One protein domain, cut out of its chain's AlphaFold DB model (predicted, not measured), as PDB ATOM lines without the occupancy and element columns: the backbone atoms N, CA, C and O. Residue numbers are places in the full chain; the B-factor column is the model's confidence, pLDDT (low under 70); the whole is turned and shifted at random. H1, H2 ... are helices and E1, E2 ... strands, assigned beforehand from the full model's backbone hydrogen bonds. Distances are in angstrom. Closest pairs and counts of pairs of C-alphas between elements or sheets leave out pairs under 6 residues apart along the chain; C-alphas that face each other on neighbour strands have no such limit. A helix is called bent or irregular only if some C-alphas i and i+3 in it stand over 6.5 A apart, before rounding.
ATOM      1  N   ASP A 138      20.040  15.808  31.401       89.31
ATOM      2  CA  ASP A 138      19.974  16.355  32.764       89.31
ATOM      3  C   ASP A 138      21.366  16.630  33.357       89.31
ATOM      4  O   ASP A 138      21.562  17.543  34.171       89.31
ATOM      5  N   SER A 139      22.353  15.830  32.949       92.56
ATOM      6  CA  SER A 139      23.740  15.967  33.382       92.56
ATOM      7  C   SER A 139      24.558  16.857  32.453       92.56
ATOM      8  O   SER A 139      25.636  17.292  32.851       92.56
ATOM      9  N   PHE A 140      24.071  17.180  31.254       93.12
ATOM     10  CA  PHE A 140      24.791  18.005  30.294       93.12
ATOM     11  C   PHE A 140      25.137  19.377  30.882       93.12
ATOM     12  O   PHE A 140      24.323  20.032  31.544       93.12
ATOM     13  N   ARG A 141      26.376  19.818  30.650       92.50
ATOM     14  CA  ARG A 141      26.843  21.149  31.051       92.50
ATOM     15  C   ARG A 141      27.314  21.946  29.851       92.50
ATOM     16  O   ARG A 141      26.784  23.020  29.583       92.50
ATOM     17  N   TRP A 142      28.283  21.413  29.123       90.19
ATOM     18  CA  TRP A 142      28.765  21.984  27.874       90.19
ATOM     19  C   TRP A 142      29.512  20.923  27.078       90.19
ATOM     20  O   TRP A 142      29.734  19.802  27.536       90.19
ATOM     21  N   TRP A 143      29.940  21.297  25.883       93.38
ATOM     22  CA  TRP A 143      30.849  20.500  25.085       93.38
ATOM     23  C   TRP A 143      31.861  21.400  24.391       93.38
ATOM     24  O   TRP A 143      31.560  22.548  24.057       93.38
ATOM     25  N   TYR A 144      33.078  20.899  24.233       93.00
ATOM     26  CA  TYR A 144      34.183  21.657  23.664       93.00
ATOM     27  C   TYR A 144      35.052  20.778  22.770       93.00
ATOM     28  O   TYR A 144      35.075  19.556  22.916       93.00
ATOM     29  N   TYR A 145      35.754  21.397  21.833       93.50
ATOM     30  CA  TYR A 145      36.723  20.743  20.972       93.50
ATOM     31  C   TYR A 145      38.128  20.867  21.568       93.50
ATOM     32  O   TYR A 145      38.576  21.970  21.879       93.50
ATOM     33  N   ASP A 146      38.817  19.740  21.720       93.62
ATOM     34  CA  ASP A 146      40.212  19.673  22.154       93.62
ATOM     35  C   ASP A 146      41.125  19.539  20.932       93.62
ATOM     36  O   ASP A 146      41.246  18.457  20.350       93.62
ATOM     37  N   GLY A 147      41.797  20.630  20.554       90.31
ATOM     38  CA  GLY A 147      42.750  20.652  19.442       90.31
ATOM     39  C   GLY A 147      43.954  19.728  19.620       90.31
ATOM     40  O   GLY A 147      44.553  19.304  18.634       90.31
ATOM     41  N   ARG A 148      44.300  19.335  20.857       91.31
ATOM     42  CA  ARG A 148      45.456  18.459  21.114       91.31
ATOM     43  C   ARG A 148      45.179  17.011  20.743       91.31
ATOM     44  O   ARG A 148      46.080  16.321  20.269       91.31
ATOM     45  N   THR A 149      43.961  16.535  20.990       93.06
ATOM     46  CA  THR A 149      43.539  15.169  20.631       93.06
ATOM     47  C   THR A 149      42.681  15.131  19.369       93.06
ATOM     48  O   THR A 149      42.448  14.054  18.813       93.06
ATOM     49  N   ALA A 150      42.259  16.302  18.886       93.88
ATOM     50  CA  ALA A 150      41.278  16.484  17.829       93.88
ATOM     51  C   ALA A 150      39.948  15.771  18.135       93.88
ATOM     52  O   ALA A 150      39.330  15.174  17.251       93.88
ATOM     53  N   GLU A 151      39.504  15.804  19.392       94.31
ATOM     54  CA  GLU A 151      38.251  15.193  19.854       94.31
ATOM     55  C   GLU A 151      37.262  16.264  20.321       94.31
ATOM     56  O   GLU A 151      37.654  17.285  20.879       94.31
ATOM     57  N   ALA A 152      35.965  16.010  20.150       93.38
ATOM     58  CA  ALA A 152      34.939  16.733  20.896       93.38
ATOM     59  C   ALA A 152      34.719  16.057  22.251       93.38
ATOM     60  O   ALA A 152      34.627  14.833  22.334       93.38
ATOM     61  N   LEU A 153      34.598  16.844  23.311       93.81
ATOM     62  CA  LEU A 153      34.317  16.375  24.658       93.81
ATOM     63  C   LEU A 153      32.982  16.932  25.116       93.81
ATOM     64  O   LEU A 153      32.799  18.143  25.169       93.81
ATOM     65  N   ILE A 154      32.072  16.041  25.486       93.94
ATOM     66  CA  ILE A 154      30.831  16.382  26.173       93.94
ATOM     67  C   ILE A 154      31.100  16.279  27.666       93.94
ATOM     68  O   ILE A 154      31.491  15.218  28.150       93.94
ATOM     69  N   VAL A 155      30.884  17.374  28.386       93.56
ATOM     70  CA  VAL A 155      31.074  17.455  29.831       93.56
ATOM     71  C   VAL A 155      29.730  17.279  30.522       93.56
ATOM     72  O   VAL A 155      28.776  18.028  30.281       93.56
ATOM     73  N   LEU A 156      29.679  16.278  31.395       94.56
ATOM     74  CA  LEU A 156      28.513  15.891  32.168       94.56
ATOM     75  C   LEU A 156      28.793  16.112  33.658       94.56
ATOM     76  O   LEU A 156      29.902  15.890  34.137       94.56
ATOM     77  N   CYS A 157      27.782  16.538  34.406       94.06
ATOM     78  CA  CYS A 157      27.838  16.663  35.853       94.06
ATOM     79  C   CYS A 157      26.498  16.257  36.467       94.06
ATOM     80  O   CYS A 157      25.473  16.898  36.229       94.06
ATOM     81  N   LYS A 158      26.512  15.199  37.280       93.19
ATOM     82  CA  LYS A 158      25.346  14.708  38.026       93.19
ATOM     83  C   LYS A 158      25.753  14.450  39.471       93.19
ATOM     84  O   LYS A 158      26.760  13.791  39.704       93.19
ATOM     85  N   ASP A 159      25.006  14.991  40.430       92.00
ATOM     86  CA  ASP A 159      25.271  14.827  41.868       92.00
ATOM     87  C   ASP A 159      26.727  15.161  42.264       92.00
ATOM     88  O   ASP A 159      27.388  14.408  42.977       92.00
ATOM     89  N   ASN A 160      27.257  16.279  41.744       90.94
ATOM     90  CA  ASN A 160      28.654  16.727  41.893       90.94
ATOM     91  C   ASN A 160      29.730  15.768  41.341       90.94
ATOM     92  O   ASN A 160      30.921  15.986  41.569       90.94
ATOM     93  N   LYS A 161      29.346  14.735  40.584       93.25
ATOM     94  CA  LYS A 161      30.274  13.863  39.858       93.25
ATOM     95  C   LYS A 161      30.405  14.338  38.421       93.25
ATOM     96  O   LYS A 161      29.413  14.406  37.696       93.25
ATOM     97  N   TRP A 162      31.637  14.651  38.038       93.69
ATOM     98  CA  TRP A 162      31.996  15.072  36.690       93.69
ATOM     99  C   TRP A 162      32.379  13.866  35.841       93.69
ATOM    100  O   TRP A 162      33.131  13.004  36.295       93.69
ATOM    101  N   ASP A 163      31.878  13.830  34.613       93.50
ATOM    102  CA  ASP A 163      32.203  12.817  33.616       93.50
ATOM    103  C   ASP A 163      32.389  13.472  32.241       93.50
ATOM    104  O   ASP A 163      31.899  14.576  31.982       93.50
ATOM    105  N   THR A 164      33.123  12.804  31.355       93.19
ATOM    106  CA  THR A 164      33.409  13.300  30.008       93.19
ATOM    107  C   THR A 164      33.237  12.212  28.963       93.19
ATOM    108  O   THR A 164      33.908  11.181  29.007       93.19
ATOM    109  N   VAL A 165      32.413  12.484  27.953       92.56
ATOM    110  CA  VAL A 165      32.256  11.614  26.783       92.56
ATOM    111  C   VAL A 165      33.086  12.177  25.633       92.56
ATOM    112  O   VAL A 165      32.866  13.306  25.199       92.56
ATOM    113  N   ARG A 166      34.038  11.385  25.131       92.69
ATOM    114  CA  ARG A 166      34.932  11.771  24.030       92.69
ATOM    115  C   ARG A 166      34.415  11.274  22.682       92.69
ATOM    116  O   ARG A 166      34.127  10.088  22.510       92.69
ATOM    117  N   ILE A 167      34.349  12.181  21.717       92.19
ATOM    118  CA  ILE A 167      33.921  11.949  20.341       92.19
ATOM    119  C   ILE A 167      35.117  12.182  19.426       92.19
ATOM    120  O   ILE A 167      35.523  13.316  19.164       92.19
ATOM    121  N   PHE A 168      35.664  11.084  18.918       92.19
ATOM    122  CA  PHE A 168      36.765  11.108  17.965       92.19
ATOM    123  C   PHE A 168      36.242  11.254  16.530       92.19
ATOM    124  O   PHE A 168      36.685  12.139  15.793       92.19
ATOM    125  N   ASP A 169      35.257  10.429  16.156       89.81
ATOM    126  CA  ASP A 169      34.571  10.490  14.863       89.81
ATOM    127  C   ASP A 169      33.194  11.171  15.006       89.81
ATOM    128  O   ASP A 169      32.345  10.660  15.746       89.81
ATOM    129  N   PRO A 170      32.932  12.278  14.279       86.50
ATOM    130  CA  PRO A 170      31.613  12.911  14.216       86.50
ATOM    131  C   PRO A 170      30.462  11.945  13.895       86.50
ATOM    132  O   PRO A 170      29.348  12.129  14.380       86.50
ATOM    133  N   MET A 171      30.707  10.883  13.121       85.12
ATOM    134  CA  MET A 171      29.708   9.870  12.772       85.12
ATOM    135  C   MET A 171      29.116   9.188  14.013       85.12
ATOM    136  O   MET A 171      27.976   8.726  13.972       85.12
ATOM    137  N   TRP A 172      29.828   9.156  15.143       87.12
ATOM    138  CA  TRP A 172      29.310   8.583  16.388       87.12
ATOM    139  C   TRP A 172      28.137   9.372  16.976       87.12
ATOM    140  O   TRP A 172      27.298   8.777  17.650       87.12
ATOM    141  N   LEU A 173      28.006  10.665  16.655       85.88
ATOM    142  CA  LEU A 173      26.852  11.485  17.044       85.88
ATOM    143  C   LEU A 173      25.531  10.931  16.492       85.88
ATOM    144  O   LEU A 173      24.482  11.117  17.097       85.88
ATOM    145  N   THR A 174      25.569  10.195  15.375       84.12
ATOM    146  CA  THR A 174      24.369   9.561  14.795       84.12
ATOM    147  C   THR A 174      23.783   8.453  15.666       84.12
ATOM    148  O   THR A 174      22.637   8.053  15.456       84.12
ATOM    149  N   ASN A 175      24.563   7.964  16.633       86.75
ATOM    150  CA  ASN A 175      24.155   6.943  17.584       86.75
ATOM    151  C   ASN A 175      23.711   7.532  18.932       86.75
ATOM    152  O   ASN A 175      23.628   6.790  19.902       86.75
ATOM    153  N   LEU A 176      23.479   8.844  19.023       87.06
ATOM    154  CA  LEU A 176      22.894   9.500  20.195       87.06
ATOM    155  C   LEU A 176      21.363   9.528  20.130       87.06
ATOM    156  O   LEU A 176      20.764   9.427  19.051       87.06
ATOM    157  N   SER A 177      20.732   9.717  21.290       87.75
ATOM    158  CA  SER A 177      19.291   9.909  21.387       87.75
ATOM    159  C   SER A 177      18.884  11.234  20.734       87.75
ATOM    160  O   SER A 177      19.664  12.182  20.621       87.75
ATOM    161  N   HIS A 178      17.628  11.322  20.289       83.88
ATOM    162  CA  HIS A 178      17.110  12.536  19.646       83.88
ATOM    163  C   HIS A 178      17.218  13.775  20.542       83.88
ATOM    164  O   HIS A 178      17.479  14.882  20.067       83.88
ATOM    165  N   ASN A 179      17.009  13.588  21.845       87.69
ATOM    166  CA  ASN A 179      17.054  14.672  22.817       87.69
ATOM    167  C   ASN A 179      18.491  15.142  23.055       87.69
ATOM    168  O   ASN A 179      18.726  16.350  23.088       87.69
ATOM    169  N   ASP A 180      19.444  14.211  23.122       89.06
ATOM    170  CA  ASP A 180      20.863  14.528  23.279       89.06
ATOM    171  C   ASP A 180      21.390  15.306  22.067       89.06
ATOM    172  O   ASP A 180      22.005  16.360  22.224       89.06
ATOM    173  N   VAL A 181      21.077  14.857  20.842       84.81
ATOM    174  CA  VAL A 181      21.465  15.576  19.614       84.81
ATOM    175  C   VAL A 181      20.880  16.986  19.604       84.81
ATOM    176  O   VAL A 181      21.590  17.949  19.319       84.81
ATOM    177  N   LYS A 182      19.599  17.146  19.965       83.75
ATOM    178  CA  LYS A 182      18.968  18.470  20.062       83.75
ATOM    179  C   LYS A 182      19.659  19.378  21.074       83.75
ATOM    180  O   LYS A 182      19.761  20.577  20.817       83.75
ATOM    181  N   ALA A 183      20.107  18.841  22.204       85.12
ATOM    182  CA  ALA A 183      20.832  19.610  23.207       85.12
ATOM    183  C   ALA A 183      22.190  20.079  22.677       85.12
ATOM    184  O   ALA A 183      22.482  21.272  22.738       85.12
ATOM    185  N   LEU A 184      22.953  19.179  22.052       86.25
ATOM    186  CA  LEU A 184      24.225  19.520  21.412       86.25
ATOM    187  C   LEU A 184      24.048  20.546  20.286       86.25
ATOM    188  O   LEU A 184      24.875  21.431  20.140       86.25
ATOM    189  N   CYS A 185      22.961  20.494  19.512       80.19
ATOM    190  CA  CYS A 185      22.700  21.502  18.480       80.19
ATOM    191  C   CYS A 185      22.323  22.877  19.055       80.19
ATOM    192  O   CYS A 185      22.629  23.899  18.446       80.19
ATOM    193  N   ARG A 186      21.623  22.919  20.195       81.31
ATOM    194  CA  ARG A 186      21.231  24.178  20.850       81.31
ATOM    195  C   ARG A 186      22.404  24.852  21.551       81.31
ATOM    196  O   ARG A 186      22.446  26.076  21.626       81.31
ATOM    197  N   CYS A 187      23.335  24.063  22.068       80.69
ATOM    198  CA  CYS A 187      24.506  24.555  22.770       80.69
ATOM    199  C   CYS A 187      25.682  24.639  21.796       80.69
ATOM    200  O   CYS A 187      26.121  23.629  21.267       80.69
ATOM    201  N   GLN A 188      26.223  25.831  21.548       79.25
ATOM    202  CA  GLN A 188      27.402  25.964  20.686       79.25
ATOM    203  C   GLN A 188      28.596  25.194  21.274       79.25
ATOM    204  O   GLN A 188      28.790  25.187  22.491       79.25
ATOM    205  N   ILE A 189      29.377  24.530  20.415       86.31
ATOM    206  CA  ILE A 189      30.626  23.885  20.829       86.31
ATOM    207  C   ILE A 189      31.670  24.964  21.126       86.31
ATOM    208  O   ILE A 189      31.862  25.879  20.327       86.31
ATOM    209  N   PHE A 190      32.343  24.863  22.270       89.06
ATOM    210  CA  PHE A 190      33.467  25.742  22.597       89.06
ATOM    211  C   PHE A 190      34.741  25.267  21.889       89.06
ATOM    212  O   PHE A 190      34.989  24.067  21.806       89.06
ATOM    213  N   PHE A 191      35.564  26.182  21.387       91.56
ATOM    214  CA  PHE A 191      36.827  25.852  20.721       91.56
ATOM    215  C   PHE A 191      37.818  27.011  20.805       91.56
ATOM    216  O   PHE A 191      37.424  28.170  20.954       91.56
ATOM    217  N   GLU A 192      39.107  26.700  20.675       87.12
ATOM    218  CA  GLU A 192      40.131  27.711  20.418       87.12
ATOM    219  C   GLU A 192      40.040  28.193  18.964       87.12
ATOM    220  O   GLU A 192      39.728  27.421  18.060       87.12
ATOM    221  N   VAL A 193      40.335  29.472  18.710       84.69
ATOM    222  CA  VAL A 193      40.211  30.072  17.365       84.69
ATOM    223  C   VAL A 193      41.057  29.329  16.323       84.69
ATOM    224  O   VAL A 193      40.631  29.198  15.177       84.69
ATOM    225  N   SER A 194      42.215  28.791  16.718       87.25
ATOM    226  CA  SER A 194      43.073  27.960  15.861       87.25
ATOM    227  C   SER A 194      42.400  26.675  15.383       87.25
ATOM    228  O   SER A 194      42.750  26.166  14.322       87.25
ATOM    229  N   ASP A 195      41.423  26.176  16.134       87.94
ATOM    230  CA  ASP A 195      40.733  24.914  15.881       87.94
ATOM    231  C   ASP A 195      39.348  25.103  15.255       87.94
ATOM    232  O   ASP A 195      38.628  24.126  15.032       87.94
ATOM    233  N   MET A 196      38.965  26.350  14.958       85.88
ATOM    234  CA  MET A 196      37.635  26.716  14.472       85.88
ATOM    235  C   MET A 196      37.182  25.845  13.297       85.88
ATOM    236  O   MET A 196      36.067  25.334  13.319       85.88
ATOM    237  N   GLU A 197      38.032  25.631  12.287       86.50
ATOM    238  CA  GLU A 197      37.661  24.823  11.116       86.50
ATOM    239  C   GLU A 197      37.261  23.398  11.526       86.50
ATOM    240  O   GLU A 197      36.223  22.897  11.089       86.50
ATOM    241  N   GLN A 198      38.009  22.781  12.444       87.06
ATOM    242  CA  GLN A 198      37.791  21.383  12.823       87.06
ATOM    243  C   GLN A 198      36.654  21.225  13.826       87.06
ATOM    244  O   GLN A 198      35.882  20.267  13.744       87.06
ATOM    245  N   ALA A 199      36.489  22.196  14.721       85.25
ATOM    246  CA  ALA A 199      35.344  22.266  15.614       85.25
ATOM    247  C   ALA A 199      34.033  22.441  14.830       85.25
ATOM    248  O   ALA A 199      33.037  21.777  15.121       85.25
ATOM    249  N   LEU A 200      34.024  23.277  13.788       82.50
ATOM    250  CA  LEU A 200      32.831  23.504  12.972       82.50
ATOM    251  C   LEU A 200      32.466  22.293  12.103       82.50
ATOM    252  O   LEU A 200      31.280  22.051  11.889       82.50
ATOM    253  N   GLN A 201      33.432  21.479  11.661       78.94
ATOM    254  CA  GLN A 201      33.131  20.237  10.932       78.94
ATOM    255  C   GLN A 201      32.279  19.247  11.745       78.94
ATOM    256  O   GLN A 201      31.466  18.526  11.161       78.94
ATOM    257  N   LEU A 202      32.419  19.233  13.077       74.75
ATOM    258  CA  LEU A 202      31.596  18.416  13.980       74.75
ATOM    259  C   LEU A 202      30.142  18.897  14.061       74.75
ATOM    260  O   LEU A 202      29.244  18.079  14.254       74.75
ATOM    261  N   VAL A 203      29.909  20.204  13.908       66.19
ATOM    262  CA  VAL A 203      28.583  20.834  14.018       66.19
ATOM    263  C   VAL A 203      27.848  20.851  12.677       66.19
ATOM    264  O   VAL A 203      26.639  20.638  12.635       66.19
ATOM    265  N   PHE A 204      28.572  21.090  11.578       54.22
ATOM    266  CA  PHE A 204      28.003  21.334  10.248       54.22
ATOM    267  C   PHE A 204      28.118  20.150   9.275       54.22
ATOM    268  O   PHE A 204      27.635  20.248   8.151       54.22
ATOM    269  N   GLY A 205      28.715  19.028   9.695       52.88
ATOM    270  CA  GLY A 205      28.692  17.772   8.944       52.88
ATOM    271  C   GLY A 205      29.429  17.834   7.606       52.88
ATOM    272  O   GLY A 205      28.805  17.852   6.549       52.88
ATOM    273  N   ILE A 206      30.765  17.780   7.629       41.22
ATOM    274  CA  ILE A 206      31.556  17.504   6.418       41.22
ATOM    275  C   ILE A 206      32.573  16.402   6.711       41.22
ATOM    276  O   ILE A 206      33.762  16.651   6.869       41.22
ATOM    277  N   HIS A 207      32.118  15.150   6.733       40.31
ATOM    278  CA  HIS A 207      32.998  14.020   6.439       40.31
ATOM    279  C   HIS A 207      32.418  13.211   5.281       40.31
ATOM    280  O   HIS A 207      31.235  12.862   5.254       40.31
ATOM    281  N   ALA A 208      33.276  12.982   4.286       35.91
ATOM    282  CA  ALA A 208      32.963  12.354   3.015       35.91
ATOM    283  C   ALA A 208      32.283  10.992   3.224       35.91
ATOM    284  O   ALA A 208      32.916  10.017   3.621       35.91
ATOM    285  N   GLY A 209      30.979  10.936   2.945       38.56
ATOM    286  CA  GLY A 209      30.199   9.696   2.916       38.56
ATOM    287  C   GLY A 209      28.895   9.720   3.710       38.56
ATOM    288  O   GLY A 209      28.046   8.871   3.457       38.56
ATOM    289  N   SER A 210      28.693  10.681   4.617       42.84
ATOM    290  CA  SER A 210      27.406  10.860   5.305       42.84
ATOM    291  C   SER A 210      26.743  12.148   4.838       42.84
ATOM    292  O   SER A 210      27.253  13.238   5.080       42.84
ATOM    293  N   ASP A 211      25.618  12.017   4.139       42.88
ATOM    294  CA  ASP A 211      24.826  13.161   3.704       42.88
ATOM    295  C   ASP A 211      24.177  13.817   4.935       42.88
ATOM    296  O   ASP A 211      23.252  13.260   5.532       42.88
ATOM    297  N   TRP A 212      24.665  14.997   5.336       44.81
ATOM    298  CA  TRP A 212      24.053  15.809   6.396       44.81
ATOM    299  C   TRP A 212      22.566  16.046   6.125       44.81
ATOM    300  O   TRP A 212      21.769  16.110   7.057       44.81
ATOM    301  N   LYS A 213      22.161  16.081   4.850       45.09
ATOM    302  CA  LYS A 213      20.760  16.175   4.447       45.09
ATOM    303  C   LYS A 213      19.945  14.978   4.932       45.09
ATOM    304  O   LYS A 213      18.830  15.175   5.387       45.09
ATOM    305  N   ALA A 214      20.503  13.767   4.939       53.69
ATOM    306  CA  ALA A 214      19.815  12.568   5.415       53.69
ATOM    307  C   ALA A 214      19.643  12.547   6.944       53.69
ATOM    308  O   ALA A 214      18.612  12.104   7.443       53.69
ATOM    309  N   ILE A 215      20.625  13.053   7.698       48.38
ATOM    310  CA  ILE A 215      20.526  13.212   9.160       48.38
ATOM    311  C   ILE A 215      19.562  14.358   9.487       48.38
ATOM    312  O   ILE A 215      18.651  14.191  10.293       48.38
ATOM    313  N   SER A 216      19.708  15.497   8.812       45.25
ATOM    314  CA  SER A 216      18.840  16.655   8.991       45.25
ATOM    315  C   SER A 216      17.378  16.316   8.684       45.25
ATOM    316  O   SER A 216      16.486  16.579   9.488       45.25
ATOM    317  N   ASP A 217      17.131  15.610   7.582       54.25
ATOM    318  CA  ASP A 217      15.800  15.134   7.206       54.25
ATOM    319  C   ASP A 217      15.263  14.089   8.199       54.25
ATOM    320  O   ASP A 217      14.074  14.093   8.517       54.25
ATOM    321  N   LYS A 218      16.122  13.228   8.759       56.09
ATOM    322  CA  LYS A 218      15.729  12.245   9.780       56.09
ATOM    323  C   LYS A 218      15.293  12.898  11.097       56.09
ATOM    324  O   LYS A 218      14.379  12.384  11.740       56.09
ATOM    325  N   TYR A 219      15.927  13.997  11.508       46.81
ATOM    326  CA  TYR A 219      15.738  14.570  12.847       46.81
ATOM    327  C   TYR A 219      14.959  15.897  12.876       46.81
ATOM    328  O   TYR A 219      14.331  16.203  13.891       46.81
ATOM    329  N   PHE A 220      14.914  16.663  11.786       52.41
ATOM    330  CA  PHE A 220      14.305  18.002  11.766       52.41
ATOM    331  C   PHE A 220      13.077  18.140  10.844       52.41
ATOM    332  O   PHE A 220      12.374  19.139  10.955       52.41
ATOM    333  N   LYS A 221      12.725  17.144  10.008       52.31
ATOM    334  CA  LYS A 221      11.541  17.198   9.107       52.31
ATOM    335  C   LYS A 221      10.222  16.617   9.653       52.31
ATOM    336  O   LYS A 221       9.320  16.312   8.878       52.31
ATOM    337  N   LYS A 222      10.033  16.497  10.969       49.00
ATOM    338  CA  LYS A 222       8.693  16.223  11.537       49.00
ATOM    339  C   LYS A 222       8.210  17.416  12.350       49.00
ATOM    340  O   LYS A 222       8.418  17.462  13.558       49.00
TER     341      LYS A 222
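This is residues 138 to 222 of the 226 residues of an uncharacterized protein of Mikania micrantha (UniProt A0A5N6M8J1). A strongly twisted hairpin sheet of three strands, E1, E2 and E3, makes a wall with four helices gathered to one side of it. H3 packs over one end of the sheet, H1 and H2 come next, and H4 lies beyond them, farthest from the strands. The printed part has 85 residues, in the order E1 E2 E3 H1 H2 H3 H4; the sheet runs E1, E2, E3, antiparallel, and the class is mixed. The whole is compact, with a radius of gyration of the C-alphas of 13.2 A, and flat, spanning 38 by 32 by 17 A.

E1, residues 140 to 146, begins at C-alpha 140 (24.791, 18.005, 30.294) and is 17.5 A long. E2, 151 to 158, is 22.3 A and E3, 161 to 167, is 19.9 A. H1 is 170 to 175, 10.1 A; H2 is 178 to 186, 12.4 A; H3 is 193 to 204, 16.6 A, irregular, with C-alphas 194 and 197 7.9 A apart. H4, 212 to 220, 11.3 A, ends at C-alpha 220 (14.305, 18.002, 11.766).

E1, E2 and E3 form a meander, each strand the antiparallel neighbour of the one before. N 144 and O 153 are 2.9 A apart, N 154 and O 165 2.9 A. H3 and the sheet make two layers, a helix on one face; the closest C-alphas of E1 and H3 are Tyr 145 and Ala 199, 5.7 A. H2 only grazes the sheet, with residues 180 to 184. H1 is close to but not clearly touching H3, Pro 170 to Leu 202, C-alphas 5.5 A. H4 is apart from the strands; its closest C-alphas to H2 are Tyr 219 and His 178, 7.2 A. Every O i to N i+4 pair is within hydrogen-bond range in H2 and H4; H3 has 4 of 8, H1 0 of 2 but 3 of 3 O i to N i+3 pairs.

The C-alphas of Asp 159 and Ala 208, the two farthest apart, are 39.7 A apart. The printed part has no cut and no long link. Residues 203 to 222 are under pLDDT 70.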